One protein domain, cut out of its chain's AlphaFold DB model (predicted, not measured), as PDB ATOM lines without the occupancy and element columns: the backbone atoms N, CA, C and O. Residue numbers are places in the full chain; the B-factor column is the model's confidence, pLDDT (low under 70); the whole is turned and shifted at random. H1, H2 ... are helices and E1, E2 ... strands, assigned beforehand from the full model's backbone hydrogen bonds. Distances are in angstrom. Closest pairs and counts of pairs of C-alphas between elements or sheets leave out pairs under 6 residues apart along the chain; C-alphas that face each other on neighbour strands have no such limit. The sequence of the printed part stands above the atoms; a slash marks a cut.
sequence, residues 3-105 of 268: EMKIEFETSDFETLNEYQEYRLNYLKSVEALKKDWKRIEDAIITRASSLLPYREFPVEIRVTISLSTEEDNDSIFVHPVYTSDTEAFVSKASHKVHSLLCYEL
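AT A GLANCE: This is residues 3 to 105 of the 268 residues of an uncharacterized protein of Candidatus Heimdallarchaeota archaeon (UniProt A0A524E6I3). Two helices, the long H1 and the shorter H2, meet at a corner like an L, and a third, H4, crosses H2 at a steep angle beside a small sheet of three short strands, which H1, H2 and H4 only graze. The short H3 packs on H1. The printed part has 103 residues, with four named helices and three named strands in the order E1 H1 H2 E2 E3 H3 H4; the sheet runs E2 E1 E3, parallel throughout, and the class is mostly helix. The whole is compact, with a radius of gyration of the C-alphas of 14.5 A, yet elongated, spanning 49 by 26 by 18 A.

HOW THE PARTS SIT: Begin at E1, residues 3 to 7, the inner strand between E2, residues 61 to 66, and E3, residues 75 to 77. Beside E2, look for N 6 and O 64, 2.7 A apart and within hydrogen-bond range; beside E3, for N 76 and O 5, also 2.7 A. E1, H1, residues 16 to 35, H2, residues 37 to 49, and E2 form a strand-helix-strand unit, two parallel neighbour strands with helices between, its crossover right-handed. H1 and H2 are about perpendicular, at 86 degrees, and close but not clearly touching: their closest C-alphas, of Leu 33 and Ile 40, are 7.5 A apart. H1 touches H3, residues 80 to 84, with residues 26 to 33 alone; the closest C-alphas, of Ser 29 and Ser 84, are 5.6 A apart. H3 and H4, residues 86 to 103, touch only at the corner, closest at C-alphas 82 and 89, 4.8 A. H2 touches H4 at a steep tilt of 47 degrees, the same way, closest at the C-alphas of Ala 48 and Ser 94, 4.6 A. Every O i to N i+4 pair is within hydrogen-bond range in H2 and H4, with 15 of 16 in H1; H3 has 0 of 1, but 2 of 2 O i to N i+3 pairs.

IN THESE COORDINATES: Find C-alpha 3, where E1 begins, at (37.094, -15.963, -21.750); E1 measures 12.3 A. From C-alpha 16 at (49.256, 1.780, -46.144) H1 runs 28.9 A, and H2 runs 18.1 A. E2 measures 15.4 A, E3 6.3 A and H3 7.8 A. H4 runs 26.1 A to C-alpha 103 at (42.779, -29.587, -23.569).

THE WHOLE: The two farthest C-alphas, of Asn 17 and Tyr 54, are 49.0 A apart. The printed part has no cut, and the link from H2 to E2, with 11 residues, is long. Mean pLDDT of the printed part is 76.1; look for values under 70 at residues 3 to 14 and 56 to 76.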
ATOM      1  N   GLU A   3      37.313 -17.090 -20.851       51.59
ATOM      2  CA  GLU A   3      37.094 -15.963 -21.750       51.59
ATOM      3  C   GLU A   3      37.723 -16.320 -23.100       51.59
ATOM      4  O   GLU A   3      38.711 -17.039 -23.148       51.59
ATOM      5  N   MET A   4      37.080 -15.938 -24.197       52.16
ATOM      6  CA  MET A   4      37.510 -16.267 -25.548       52.16
ATOM      7  C   MET A   4      37.607 -14.978 -26.339       52.16
ATOM      8  O   MET A   4      36.646 -14.496 -26.931       52.16
ATOM      9  N   LYS A   5      38.778 -14.374 -26.382       58.59
ATOM     10  CA  LYS A   5      38.944 -13.172 -27.194       58.59
ATOM     11  C   LYS A   5      39.268 -13.583 -28.626       58.59
ATOM     12  O   LYS A   5      40.249 -14.271 -28.852       58.59
ATOM     13  N   ILE A   6      38.421 -13.213 -29.585       55.22
ATOM     14  CA  ILE A   6      38.739 -13.337 -31.003       55.22
ATOM     15  C   ILE A   6      39.604 -12.165 -31.433       55.22
ATOM     16  O   ILE A   6      39.145 -11.020 -31.487       55.22
ATOM     17  N   GLU A   7      40.848 -12.480 -31.748       55.53
ATOM     18  CA  GLU A   7      41.845 -11.528 -32.206       55.53
ATOM     19  C   GLU A   7      42.252 -11.797 -33.654       55.53
ATOM     20  O   GLU A   7      42.108 -12.908 -34.170       55.53
ATOM     21  N   PHE A   8      42.726 -10.750 -34.324       54.47
ATOM     22  CA  PHE A   8      42.967 -10.744 -35.761       54.47
ATOM     23  C   PHE A   8      44.406 -10.346 -36.068       54.47
ATOM     24  O   PHE A   8      44.855  -9.280 -35.651       54.47
ATOM     25  N   GLU A   9      45.083 -11.171 -36.858       56.41
ATOM     26  CA  GLU A   9      46.447 -10.933 -37.323       56.41
ATOM     27  C   GLU A   9      46.479  -9.845 -38.413       56.41
ATOM     28  O   GLU A   9      45.581  -9.764 -39.257       56.41
ATOM     29  N   THR A  10      47.480  -8.958 -38.377       55.41
ATOM     30  CA  THR A  10      47.572  -7.791 -39.280       55.41
ATOM     31  C   THR A  10      48.852  -7.760 -40.124       55.41
ATOM     32  O   THR A  10      49.251  -6.680 -40.559       55.41
ATOM     33  N   SER A  11      49.545  -8.885 -40.304       53.28
ATOM     34  CA  SER A  11      50.957  -8.901 -40.718       53.28
ATOM     35  C   SER A  11      51.251  -8.664 -42.207       53.28
ATOM     36  O   SER A  11      52.403  -8.373 -42.522       53.28
ATOM     37  N   ASP A  12      50.269  -8.685 -43.116       56.03
ATOM     38  CA  ASP A  12      50.572  -8.949 -44.541       56.03
ATOM     39  C   ASP A  12      50.250  -7.805 -45.529       56.03
ATOM     40  O   ASP A  12      49.860  -8.049 -46.669       56.03
ATOM     41  N   PHE A  13      50.404  -6.534 -45.142       61.94
ATOM     42  CA  PHE A  13      50.089  -5.405 -46.042       61.94
ATOM     43  C   PHE A  13      51.336  -4.765 -46.659       61.94
ATOM     44  O   PHE A  13      52.178  -4.218 -45.946       61.94
ATOM     45  N   GLU A  14      51.415  -4.758 -47.994       65.69
ATOM     46  CA  GLU A  14      52.517  -4.132 -48.743       65.69
ATOM     47  C   GLU A  14      52.434  -2.596 -48.730       65.69
ATOM     48  O   GLU A  14      53.460  -1.907 -48.764       65.69
ATOM     49  N   THR A  15      51.221  -2.031 -48.639       74.50
ATOM     50  CA  THR A  15      51.004  -0.581 -48.596       74.50
ATOM     51  C   THR A  15      50.018  -0.124 -47.517       74.50
ATOM     52  O   THR A  15      49.087  -0.821 -47.110       74.50
ATOM     53  N   LEU A  16      50.170   1.136 -47.093       74.06
ATOM     54  CA  LEU A  16      49.256   1.780 -46.144       74.06
ATOM     55  C   LEU A  16      47.818   1.895 -46.688       74.06
ATOM     56  O   LEU A  16      46.869   1.866 -45.908       74.06
ATOM     57  N   ASN A  17      47.648   2.033 -48.005       77.25
ATOM     58  CA  ASN A  17      46.323   2.150 -48.620       77.25
ATOM     59  C   ASN A  17      45.587   0.807 -48.621       77.25
ATOM     60  O   ASN A  17      44.415   0.771 -48.254       77.25
ATOM     61  N   GLU A  18      46.277  -0.288 -48.952       72.38
ATOM     62  CA  GLU A  18      45.718  -1.644 -48.864       72.38
ATOM     63  C   GLU A  18      45.309  -1.973 -47.430       72.38
ATOM     64  O   GLU A  18      44.190  -2.426 -47.201       72.38
ATOM     65  N   TYR A  19      46.152  -1.632 -46.449       74.44
ATOM     66  CA  TYR A  19      45.806  -1.785 -45.037       74.44
ATOM     67  C   TYR A  19      44.541  -1.003 -44.651       74.44
ATOM     68  O   TYR A  19      43.679  -1.513 -43.934       74.44
ATOM     69  N   GLN A  20      44.400   0.244 -45.109       76.25
ATOM     70  CA  GLN A  20      43.241   1.078 -44.779       76.25
ATOM     71  C   GLN A  20      41.942   0.559 -45.402       76.25
ATOM     72  O   GLN A  20      40.910   0.533 -44.723       76.25
ATOM     73  N   GLU A  21      41.982   0.144 -46.668       77.31
ATOM     74  CA  GLU A  21      40.825  -0.429 -47.356       77.31
ATOM     75  C   GLU A  21      40.426  -1.772 -46.737       77.31
ATOM     76  O   GLU A  21      39.254  -1.976 -46.396       77.31
ATOM     77  N   TYR A  22      41.411  -2.636 -46.484       74.81
ATOM     78  CA  TYR A  22      41.226  -3.893 -45.773       74.81
ATOM     79  C   TYR A  22      40.569  -3.674 -44.414       74.81
ATOM     80  O   TYR A  22      39.515  -4.240 -44.125       74.81
ATOM     81  N   ARG A  23      41.136  -2.776 -43.599       76.19
ATOM     82  CA  ARG A  23      40.623  -2.441 -42.269       76.19
ATOM     83  C   ARG A  23      39.185  -1.936 -42.328       76.19
ATOM     84  O   ARG A  23      38.392  -2.269 -41.449       76.19
ATOM     85  N   LEU A  24      38.819  -1.142 -43.335       79.06
ATOM     86  CA  LEU A  24      37.451  -0.641 -43.481       79.06
ATOM     87  C   LEU A  24      36.456  -1.762 -43.812       79.06
ATOM     88  O   LEU A  24      35.378  -1.814 -43.215       79.06
ATOM     89  N   ASN A  25      36.799  -2.650 -44.747       76.38
ATOM     90  CA  ASN A  25      35.953  -3.788 -45.118       76.38
ATOM     91  C   ASN A  25      35.836  -4.803 -43.974       76.38
ATOM     92  O   ASN A  25      34.743  -5.291 -43.681       76.38
ATOM     93  N   TYR A  26      36.932  -5.024 -43.254       75.69
ATOM     94  CA  TYR A  26      36.966  -5.808 -42.027       75.69
ATOM     95  C   TYR A  26      36.028  -5.231 -40.956       75.69
ATOM     96  O   TYR A  26      35.158  -5.940 -40.452       75.69
ATOM     97  N   LEU A  27      36.130  -3.932 -40.641       79.12
ATOM     98  CA  LEU A  27      35.288  -3.312 -39.612       79.12
ATOM     99  C   LEU A  27      33.800  -3.435 -39.956       79.12
ATOM    100  O   LEU A  27      32.987  -3.699 -39.075       79.12
ATOM    101  N   LYS A  28      33.434  -3.302 -41.236       83.19
ATOM    102  CA  LYS A  28      32.053  -3.532 -41.690       83.19
ATOM    103  C   LYS A  28      31.603  -4.975 -41.463       83.19
ATOM    104  O   LYS A  28      30.471  -5.181 -41.031       83.19
ATOM    105  N   SER A  29      32.471  -5.942 -41.745       81.44
ATOM    106  CA  SER A  29      32.187  -7.373 -41.589       81.44
ATOM    107  C   SER A  29      32.013  -7.744 -40.116       81.44
ATOM    108  O   SER A  29      31.022  -8.365 -39.739       81.44
ATOM    109  N   VAL A  30      32.882  -7.235 -39.242       80.25
ATOM    110  CA  VAL A  30      32.738  -7.375 -37.786       80.25
ATOM    111  C   VAL A  30      31.447  -6.749 -37.269       80.25
ATOM    112  O   VAL A  30      30.732  -7.371 -36.485       80.25
ATOM    113  N   GLU A  31      31.111  -5.535 -37.705       82.31
ATOM    114  CA  GLU A  31      29.847  -4.902 -37.316       82.31
ATOM    115  C   GLU A  31      28.625  -5.677 -37.835       82.31
ATOM    116  O   GLU A  31      27.567  -5.639 -37.208       82.31
ATOM    117  N   ALA A  32      28.749  -6.415 -38.943       85.44
ATOM    118  CA  ALA A  32      27.710  -7.331 -39.398       85.44
ATOM    119  C   ALA A  32      27.582  -8.550 -38.469       85.44
ATOM    120  O   ALA A  32      26.471  -8.843 -38.029       85.44
ATOM    121  N   LEU A  33      28.696  -9.195 -38.094       84.38
ATOM    122  CA  LEU A  33      28.698 -10.319 -37.146       84.38
ATOM    123  C   LEU A  33      28.098  -9.918 -35.788       84.38
ATOM    124  O   LEU A  33      27.280 -10.644 -35.227       84.38
ATOM    125  N   LYS A  34      28.430  -8.724 -35.279       83.62
ATOM    126  CA  LYS A  34      27.911  -8.226 -33.993       83.62
ATOM    127  C   LYS A  34      26.385  -8.096 -33.950       83.62
ATOM    128  O   LYS A  34      25.806  -8.242 -32.876       83.62
ATOM    129  N   LYS A  35      25.721  -7.826 -35.081       88.19
ATOM    130  CA  LYS A  35      24.250  -7.694 -35.129       88.19
ATOM    131  C   LYS A  35      23.534  -9.003 -34.811       88.19
ATOM    132  O   LYS A  35      22.488  -8.971 -34.171       88.19
ATOM    133  N   ASP A  36      24.135 -10.124 -35.201       87.94
ATOM    134  CA  ASP A  36      23.589 -11.473 -35.035       87.94
ATOM    135  C   ASP A  36      24.384 -12.293 -34.011       87.94
ATOM    136  O   ASP A  36      24.362 -13.525 -34.029       87.94
ATOM    137  N   TRP A  37      25.093 -11.615 -33.103       85.06
ATOM    138  CA  TRP A  37      26.138 -12.253 -32.316       85.06
ATOM    139  C   TRP A  37      25.674 -13.464 -31.530       85.06
ATOM    140  O   TRP A  37      26.325 -14.501 -31.559       85.06
ATOM    141  N   LYS A  38      24.510 -13.366 -30.883       86.50
ATOM    142  CA  LYS A  38      23.996 -14.466 -30.074       86.50
ATOM    143  C   LYS A  38      23.775 -15.736 -30.903       86.50
ATOM    144  O   LYS A  38      24.113 -16.828 -30.467       86.50
ATOM    145  N   ARG A  39      23.270 -15.582 -32.130       90.81
ATOM    146  CA  ARG A  39      23.073 -16.696 -33.067       90.81
ATOM    147  C   ARG A  39      24.408 -17.307 -33.499       90.81
ATOM    148  O   ARG A  39      24.499 -18.523 -33.619       90.81
ATOM    149  N   ILE A  40      25.414 -16.471 -33.748       89.06
ATOM    150  CA  ILE A  40      26.764 -16.903 -34.137       89.06
ATOM    151  C   ILE A  40      27.448 -17.639 -32.981       89.06
ATOM    152  O   ILE A  40      27.979 -18.723 -33.187       89.06
ATOM    153  N   GLU A  41      27.379 -17.092 -31.770       86.62
ATOM    154  CA  GLU A  41      27.879 -17.717 -30.544       86.62
ATOM    155  C   GLU A  41      27.245 -19.098 -30.330       86.62
ATOM    156  O   GLU A  41      27.961 -20.087 -30.189       86.62
ATOM    157  N   ASP A  42      25.915 -19.196 -30.389       87.94
ATOM    158  CA  ASP A  42      25.212 -20.470 -30.220       87.94
ATOM    159  C   ASP A  42      25.618 -21.493 -31.300       87.94
ATOM    160  O   ASP A  42      25.779 -22.681 -31.004       87.94
ATOM    161  N   ALA A  43      25.834 -21.044 -32.543       91.81
ATOM    162  CA  ALA A  43      26.312 -21.895 -33.632       91.81
ATOM    163  C   ALA A  43      27.742 -22.399 -33.384       91.81
ATOM    164  O   ALA A  43      28.002 -23.590 -33.567       91.81
ATOM    165  N   ILE A  44      28.636 -21.522 -32.913       90.19
ATOM    166  CA  ILE A  44      30.017 -21.870 -32.561       90.19
ATOM    167  C   ILE A  44      30.036 -22.937 -31.466       90.19
ATOM    168  O   ILE A  44      30.668 -23.979 -31.621       90.19
ATOM    169  N   ILE A  45      29.299 -22.710 -30.376       88.06
ATOM    170  CA  ILE A  45      29.252 -23.630 -29.232       88.06
ATOM    171  C   ILE A  45      28.673 -24.982 -29.649       88.06
ATOM    172  O   ILE A  45      29.242 -26.030 -29.328       88.06
ATOM    173  N   THR A  46      27.559 -24.965 -30.386       91.12
ATOM    174  CA  THR A  46      26.888 -26.187 -30.851       91.12
ATOM    175  C   THR A  46      27.822 -27.019 -31.722       91.12
ATOM    176  O   THR A  46      27.949 -28.227 -31.521       91.12
ATOM    177  N   ARG A  47      28.509 -26.377 -32.672       93.19
ATOM    178  CA  ARG A  47      29.409 -27.060 -33.599       93.19
ATOM    179  C   ARG A  47      30.681 -27.546 -32.908       93.19
ATOM    180  O   ARG A  47      31.028 -28.712 -33.074       93.19
ATOM    181  N   ALA A  48      31.322 -26.723 -32.079       91.44
ATOM    182  CA  ALA A  48      32.507 -27.115 -31.309       91.44
ATOM    183  C   ALA A  48      32.246 -28.324 -30.395       91.44
ATOM    184  O   ALA A  48      33.090 -29.212 -30.256       91.44
ATOM    185  N   SER A  49      31.042 -28.388 -29.819       91.00
ATOM    186  CA  SER A  49      30.630 -29.472 -28.922       91.00
ATOM    187  C   SER A  49      30.190 -30.746 -29.648       91.00
ATOM    188  O   SER A  49      30.046 -31.786 -29.011       91.00
ATOM    189  N   SER A  50      29.975 -30.695 -30.968       92.94
ATOM    190  CA  SER A  50      29.444 -31.829 -31.740       92.94
ATOM    191  C   SER A  50      30.377 -33.047 -31.784       92.94
ATOM    192  O   SER A  50      29.905 -34.166 -31.977       92.94
ATOM    193  N   LEU A  51      31.678 -32.838 -31.559       93.81
ATOM    194  CA  LEU A  51      32.711 -33.879 -31.512       93.81
ATOM    195  C   LEU A  51      33.326 -34.024 -30.111       93.81
ATOM    196  O   LEU A  51      34.491 -34.384 -29.974       93.81
ATOM    197  N   LEU A  52      32.558 -33.740 -29.059       92.44
ATOM    198  CA  LEU A  52      32.955 -33.977 -27.670       92.44
ATOM    199  C   LEU A  52      32.145 -35.135 -27.068       92.44
ATOM    200  O   LEU A  52      31.020 -35.398 -27.503       92.44
ATOM    201  N   PRO A  53      32.669 -35.841 -26.047       89.69
ATOM    202  CA  PRO A  53      31.859 -36.781 -25.285       89.69
ATOM    203  C   PRO A  53      30.652 -36.065 -24.673       89.69
ATOM    204  O   PRO A  53      30.754 -34.911 -24.256       89.69
ATOM    205  N   TYR A  54      29.519 -36.765 -24.570       80.25
ATOM    206  CA  TYR A  54      28.318 -36.213 -23.947       80.25
ATOM    207  C   TYR A  54      28.578 -35.895 -22.470       80.25
ATOM    208  O   TYR A  54      28.567 -36.775 -21.605       80.25
ATOM    209  N   ARG A  55      28.841 -34.622 -22.188       71.12
ATOM    210  CA  ARG A  55      29.039 -34.076 -20.852       71.12
ATOM    211  C   ARG A  55      28.666 -32.602 -20.868       71.12
ATOM    212  O   ARG A  55      28.889 -31.909 -21.856       71.12
ATOM    213  N   GLU A  56      28.123 -32.120 -19.761       66.31
ATOM    214  CA  GLU A  56      28.009 -30.684 -19.550       66.31
ATOM    215  C   GLU A  56      29.409 -30.109 -19.331       66.31
ATOM    216  O   GLU A  56      30.092 -30.440 -18.358       66.31
ATOM    217  N   PHE A  57      29.839 -29.264 -20.259       67.56
ATOM    218  CA  PHE A  57      31.020 -28.437 -20.092       67.56
ATOM    219  C   PHE A  57      30.572 -27.149 -19.395       67.56
ATOM    220  O   PHE A  57      29.776 -26.407 -19.975       67.56
ATOM    221  N   PRO A  58      31.032 -26.856 -18.165       57.31
ATOM    222  CA  PRO A  58      30.719 -25.605 -17.480       57.31
ATOM    223  C   PRO A  58      31.566 -24.467 -18.066       57.31
ATOM    224  O   PRO A  58      32.324 -23.801 -17.360       57.31
ATOM    225  N   VAL A  59      31.488 -24.281 -19.380       58.97
ATOM    226  CA  VAL A  59      32.283 -23.305 -20.112       58.97
ATOM    227  C   VAL A  59      31.330 -22.225 -20.591       58.97
ATOM    228  O   VAL A  59      30.598 -22.380 -21.562       58.97
ATOM    229  N   GLU A  60      31.314 -21.123 -19.849       60.50
ATOM    230  CA  GLU A  60      30.804 -19.861 -20.366       60.50
ATOM    231  C   GLU A  60      31.832 -19.372 -21.385       60.50
ATOM    232  O   GLU A  60      32.885 -18.874 -20.998       60.50
ATOM    233  N   ILE A  61      31.557 -19.592 -22.670       59.03
ATOM    234  CA  ILE A  61      32.382 -19.088 -23.763       59.03
ATOM    235  C   ILE A  61      31.981 -17.635 -23.988       59.03
ATOM    236  O   ILE A  61      30.890 -17.363 -24.479       59.03
ATOM    237  N   ARG A  62      32.848 -16.697 -23.603       59.34
ATOM    238  CA  ARG A  62      32.652 -15.276 -23.913       59.34
ATOM    239  C   ARG A  62      33.481 -14.903 -25.102       59.34
ATOM    240  O   ARG A  62      34.683 -14.731 -24.959       59.34
ATOM    241  N   VAL A  63      32.834 -14.754 -26.244       57.62
ATOM    242  CA  VAL A  63      33.542 -14.398 -27.458       57.62
ATOM    243  C   VAL A  63      33.692 -12.864 -27.550       57.62
ATOM    244  O   VAL A  63      32.695 -12.140 -27.548       57.62
ATOM    245  N   THR A  64      34.924 -12.348 -27.627       61.56
ATOM    246  CA  THR A  64      35.218 -10.900 -27.731       61.56
ATOM    247  C   THR A  64      35.979 -10.596 -29.015       61.56
ATOM    248  O   THR A  64      37.156 -10.893 -29.111       61.56
ATOM    249  N   ILE A  65      35.341  -9.960 -29.997       62.81
ATOM    250  CA  ILE A  65      35.990  -9.584 -31.265       62.81
ATOM    251  C   ILE A  65      36.809  -8.298 -31.068       62.81
ATOM    252  O   ILE A  65      36.229  -7.229 -30.844       62.81
ATOM    253  N   SER A  66      38.137  -8.365 -31.185       61.72
ATOM    254  CA  SER A  66      39.019  -7.202 -31.034       61.72
ATOM    255  C   SER A  66      40.168  -7.182 -32.043       61.72
ATOM    256  O   SER A  66      40.720  -8.214 -32.395       61.72
ATOM    257  N   LEU A  67      40.538  -5.986 -32.504       59.69
ATOM    258  CA  LEU A  67      41.797  -5.774 -33.215       59.69
ATOM    259  C   LEU A  67      42.896  -5.640 -32.163       59.69
ATOM    260  O   LEU A  67      42.971  -4.607 -31.498       59.69
ATOM    261  N   SER A  68      43.705  -6.674 -31.994       56.81
ATOM    262  CA  SER A  68      44.827  -6.693 -31.064       56.81
ATOM    263  C   SER A  68      46.024  -7.320 -31.766       56.81
ATOM    264  O   SER A  68      45.866  -8.172 -32.634       56.81
ATOM    265  N   THR A  69      47.207  -6.810 -31.442       51.69
ATOM    266  CA  THR A  69      48.500  -7.328 -31.905       51.69
ATOM    267  C   THR A  69      49.233  -8.070 -30.787       51.69
ATOM    268  O   THR A  69      50.400  -8.411 -30.955       51.69
ATOM    269  N   GLU A  70      48.604  -8.228 -29.622       54.62
ATOM    270  CA  GLU A  70      49.197  -8.854 -28.443       54.62
ATOM    271  C   GLU A  70      48.506 -10.191 -28.186       54.62
ATOM    272  O   GLU A  70      47.332 -10.215 -27.827       54.62
ATOM    273  N   GLU A  71      49.246 -11.289 -28.363       54.91
ATOM    274  CA  GLU A  71      48.783 -12.622 -27.988       54.91
ATOM    275  C   GLU A  71      48.555 -12.705 -26.475       54.91
ATOM    276  O   GLU A  71      49.495 -12.578 -25.688       54.91
ATOM    277  N   ASP A  72      47.304 -12.921 -26.068       61.81
ATOM    278  CA  ASP A  72      46.954 -13.338 -24.711       61.81
ATOM    279  C   ASP A  72      46.531 -14.813 -24.729       61.81
ATOM    280  O   ASP A  72      45.857 -15.268 -25.657       61.81
ATOM    281  N   ASN A  73      46.915 -15.559 -23.696       57.78
ATOM    282  CA  ASN A  73      46.738 -17.012 -23.609       57.78
ATOM    283  C   ASN A  73      45.259 -17.438 -23.549       57.78
ATOM    284  O   ASN A  73      44.949 -18.589 -23.840       57.78
ATOM    285  N   ASP A  74      44.357 -16.508 -23.225       62.28
ATOM    286  CA  ASP A  74      42.907 -16.731 -23.149       62.28
ATOM    287  C   ASP A  74      42.174 -16.287 -24.440       62.28
ATOM    288  O   ASP A  74      40.974 -15.998 -24.459       62.28
ATOM    289  N   SER A  75      42.900 -16.186 -25.557       65.62
ATOM    290  CA  SER A  75      42.381 -15.652 -26.820       65.62
ATOM    291  C   SER A  75      42.461 -16.679 -27.947       65.62
ATOM    292  O   SER A  75      43.444 -17.395 -28.107       65.62
ATOM    293  N   ILE A  76      41.418 -16.736 -28.773       69.44
ATOM    294  CA  ILE A  76      41.426 -17.466 -30.038       69.44
ATOM    295  C   ILE A  76      41.726 -16.491 -31.164       69.44
ATOM    296  O   ILE A  76      40.964 -15.573 -31.428       69.44
ATOM    297  N   PHE A  77      42.762 -16.754 -31.939       70.94
ATOM    298  CA  PHE A  77      43.043 -15.957 -33.123       70.94
ATOM    299  C   PHE A  77      42.287 -16.531 -34.324       70.94
ATOM    300  O   PHE A  77      42.405 -17.717 -34.650       70.94
ATOM    301  N   VAL A  78      41.474 -15.697 -34.975       73.00
ATOM    302  CA  VAL A  78      40.792 -16.038 -36.230       73.00
ATOM    303  C   VAL A  78      41.230 -15.027 -37.269       73.00
ATOM    304  O   VAL A  78      41.046 -13.833 -37.077       73.00
ATOM    305  N   HIS A  79      41.786 -15.490 -38.386       74.00
ATOM    306  CA  HIS A  79      42.253 -14.580 -39.426       74.00
ATOM    307  C   HIS A  79      41.097 -13.699 -39.956       74.00
ATOM    308  O   HIS A  79      40.010 -14.214 -40.243       74.00
ATOM    309  N   PRO A  80      41.298 -12.378 -40.121       72.44
ATOM    310  CA  PRO A  80      40.204 -11.452 -40.433       72.44
ATOM    311  C   PRO A  80      39.484 -11.724 -41.756       72.44
ATOM    312  O   PRO A  80      38.307 -11.380 -41.885       72.44
ATOM    313  N   VAL A  81      40.123 -12.428 -42.695       75.06
ATOM    314  CA  VAL A  81      39.486 -12.897 -43.940       75.06
ATOM    315  C   VAL A  81      38.191 -13.675 -43.686       75.06
ATOM    316  O   VAL A  81      37.217 -13.500 -44.418       75.06
ATOM    317  N   TYR A  82      38.139 -14.471 -42.611       79.00
ATOM    318  CA  TYR A  82      36.994 -15.327 -42.326       79.00
ATOM    319  C   TYR A  82      35.771 -14.509 -41.923       79.00
ATOM    320  O   TYR A  82      34.662 -14.997 -42.039       79.00
ATOM    321  N   THR A  83      35.933 -13.249 -41.502       79.88
ATOM    322  CA  THR A  83      34.794 -12.398 -41.113       79.88
ATOM    323  C   THR A  83      33.911 -11.987 -42.289       79.88
ATOM    324  O   THR A  83      32.772 -11.579 -42.071       79.88
ATOM    325  N   SER A  84      34.416 -12.106 -43.521       80.69
ATOM    326  CA  SER A  84      33.671 -11.793 -44.745       80.69
ATOM    327  C   SER A  84      32.560 -12.807 -45.057       80.69
ATOM    328  O   SER A  84      31.602 -12.455 -45.744       80.69
ATOM    329  N   ASP A  85      32.641 -14.014 -44.488       85.56
ATOM    330  CA  ASP A  85      31.630 -15.062 -44.586       85.56
ATOM    331  C   ASP A  85      31.280 -15.588 -43.181       85.56
ATOM    332  O   ASP A  85      32.126 -16.061 -42.425       85.56
ATOM    333  N   THR A  86      30.002 -15.502 -42.803       87.12
ATOM    334  CA  THR A  86      29.563 -15.902 -41.455       87.12
ATOM    335  C   THR A  86      29.785 -17.390 -41.182       87.12
ATOM    336  O   THR A  86      30.115 -17.754 -40.056       87.12
ATOM    337  N   GLU A  87      29.610 -18.254 -42.178       88.38
ATOM    338  CA  GLU A  87      29.781 -19.698 -42.027       88.38
ATOM    339  C   GLU A  87      31.263 -20.074 -41.948       88.38
ATOM    340  O   GLU A  87      31.640 -20.885 -41.100       88.38
ATOM    341  N   ALA A  88      32.119 -19.428 -42.746       86.25
ATOM    342  CA  ALA A  88      33.570 -19.568 -42.642       86.25
ATOM    343  C   ALA A  88      34.064 -19.182 -41.240       86.25
ATOM    344  O   ALA A  88      34.807 -19.931 -40.599       86.25
ATOM    345  N   PHE A  89      33.600 -18.033 -40.738       87.06
ATOM    346  CA  PHE A  89      33.899 -17.567 -39.388       87.06
ATOM    347  C   PHE A  89      33.442 -18.566 -38.323       87.06
ATOM    348  O   PHE A  89      34.240 -18.954 -37.469       87.06
ATOM    349  N   VAL A  90      32.180 -19.014 -38.383       89.50
ATOM    350  CA  VAL A  90      31.626 -19.985 -37.427       89.50
ATOM    351  C   VAL A  90      32.434 -21.277 -37.454       89.50
ATOM    352  O   VAL A  90      32.818 -21.749 -36.389       89.50
ATOM    353  N   SER A  91      32.743 -21.832 -38.628       90.38
ATOM    354  CA  SER A  91      33.554 -23.050 -38.767       90.38
ATOM    355  C   SER A  91      34.925 -22.903 -38.117       90.38
ATOM    356  O   SER A  91      35.295 -23.718 -37.267       90.38
ATOM    357  N   LYS A  92      35.664 -21.836 -38.449       87.62
ATOM    358  CA  LYS A  92      37.022 -21.643 -37.931       87.62
ATOM    359  C   LYS A  92      37.038 -21.384 -36.427       87.62
ATOM    360  O   LYS A  92      37.850 -21.970 -35.713       87.62
ATOM    361  N   ALA A  93      36.126 -20.544 -35.939       87.56
ATOM    362  CA  ALA A  93      35.986 -20.294 -34.511       87.56
ATOM    363  C   ALA A  93      35.616 -21.586 -33.767       87.56
ATOM    364  O   ALA A  93      36.246 -21.905 -32.764       87.56
ATOM    365  N   SER A  94      34.675 -22.378 -34.296       91.00
ATOM    366  CA  SER A  94      34.255 -23.660 -33.705       91.00
ATOM    367  C   SER A  94      35.403 -24.653 -33.572       91.00
ATOM    368  O   SER A  94      35.521 -25.289 -32.530       91.00
ATOM    369  N   HIS A  95      36.260 -24.771 -34.593       92.25
ATOM    370  CA  HIS A  95      37.466 -25.598 -34.524       92.25
ATOM    371  C   HIS A  95      38.332 -25.168 -33.336       92.25
ATOM    372  O   HIS A  95      38.711 -25.986 -32.505       92.25
ATOM    373  N   LYS A  96      38.636 -23.874 -33.220       88.31
ATOM    374  CA  LYS A  96      39.513 -23.382 -32.153       88.31
ATOM    375  C   LYS A  96      38.891 -23.543 -30.762       88.31
ATOM    376  O   LYS A  96      39.584 -23.939 -29.829       88.31
ATOM    377  N   VAL A  97      37.583 -23.306 -30.633       88.19
ATOM    378  CA  VAL A  97      36.826 -23.588 -29.401       88.19
ATOM    379  C   VAL A  97      36.940 -25.065 -29.040       88.19
ATOM    380  O   VAL A  97      37.189 -25.397 -27.886       88.19
ATOM    381  N   HIS A  98      36.771 -25.951 -30.022       92.00
ATOM    382  CA  HIS A  98      36.882 -27.387 -29.828       92.00
ATOM    383  C   HIS A  98      38.265 -27.779 -29.300       92.00
ATOM    384  O   HIS A  98      38.334 -28.488 -28.299       92.00
ATOM    385  N   SER A  99      39.351 -27.267 -29.892       90.75
ATOM    386  CA  SER A  99      40.710 -27.551 -29.414       90.75
ATOM    387  C   SER A  99      40.897 -27.148 -27.944       90.75
ATOM    388  O   SER A  99      41.389 -27.953 -27.156       90.75
ATOM    389  N   LEU A 100      40.420 -25.963 -27.536       87.56
ATOM    390  CA  LEU A 100      40.464 -25.528 -26.129       87.56
ATOM    391  C   LEU A 100      39.692 -26.472 -25.198       87.56
ATOM    392  O   LEU A 100      40.207 -26.887 -24.162       87.56
ATOM    393  N   LEU A 101      38.472 -26.856 -25.584       88.69
ATOM    394  CA  LEU A 101      37.659 -27.792 -24.802       88.69
ATOM    395  C   LEU A 101      38.319 -29.174 -24.688       88.69
ATOM    396  O   LEU A 101      38.170 -29.839 -23.664       88.69
ATOM    397  N   CYS A 102      39.060 -29.607 -25.707       91.25
ATOM    398  CA  CYS A 102      39.805 -30.861 -25.682       91.25
ATOM    399  C   CYS A 102      40.979 -30.836 -24.693       91.25
ATOM    400  O   CYS A 102      41.185 -31.838 -24.008       91.25
ATOM    401  N   TYR A 103      41.699 -29.717 -24.559       89.56
ATOM    402  CA  TYR A 103      42.779 -29.587 -23.569       89.56
ATOM    403  C   TYR A 103      42.266 -29.686 -22.121       89.56
ATOM    404  O   TYR A 103      42.919 -30.275 -21.259       89.56
ATOM    405  N   GLU A 104      41.041 -29.229 -21.847       87.44
ATOM    406  CA  GLU A 104      40.387 -29.417 -20.538       87.44
ATOM    407  C   GLU A 104      40.047 -30.891 -20.237       87.44
ATOM    408  O   GLU A 104      39.809 -31.278 -19.088       87.44
ATOM    409  N   LEU A 105      40.018 -31.744 -21.265       90.88
ATOM    410  CA  LEU A 105      39.728 -33.174 -21.151       90.88
ATOM    411  C   LEU A 105      40.982 -34.038 -21.016       90.88
ATOM    412  O   LEU A 105      40.849 -35.260 -20.917       90.88
TER     413      LEU A 105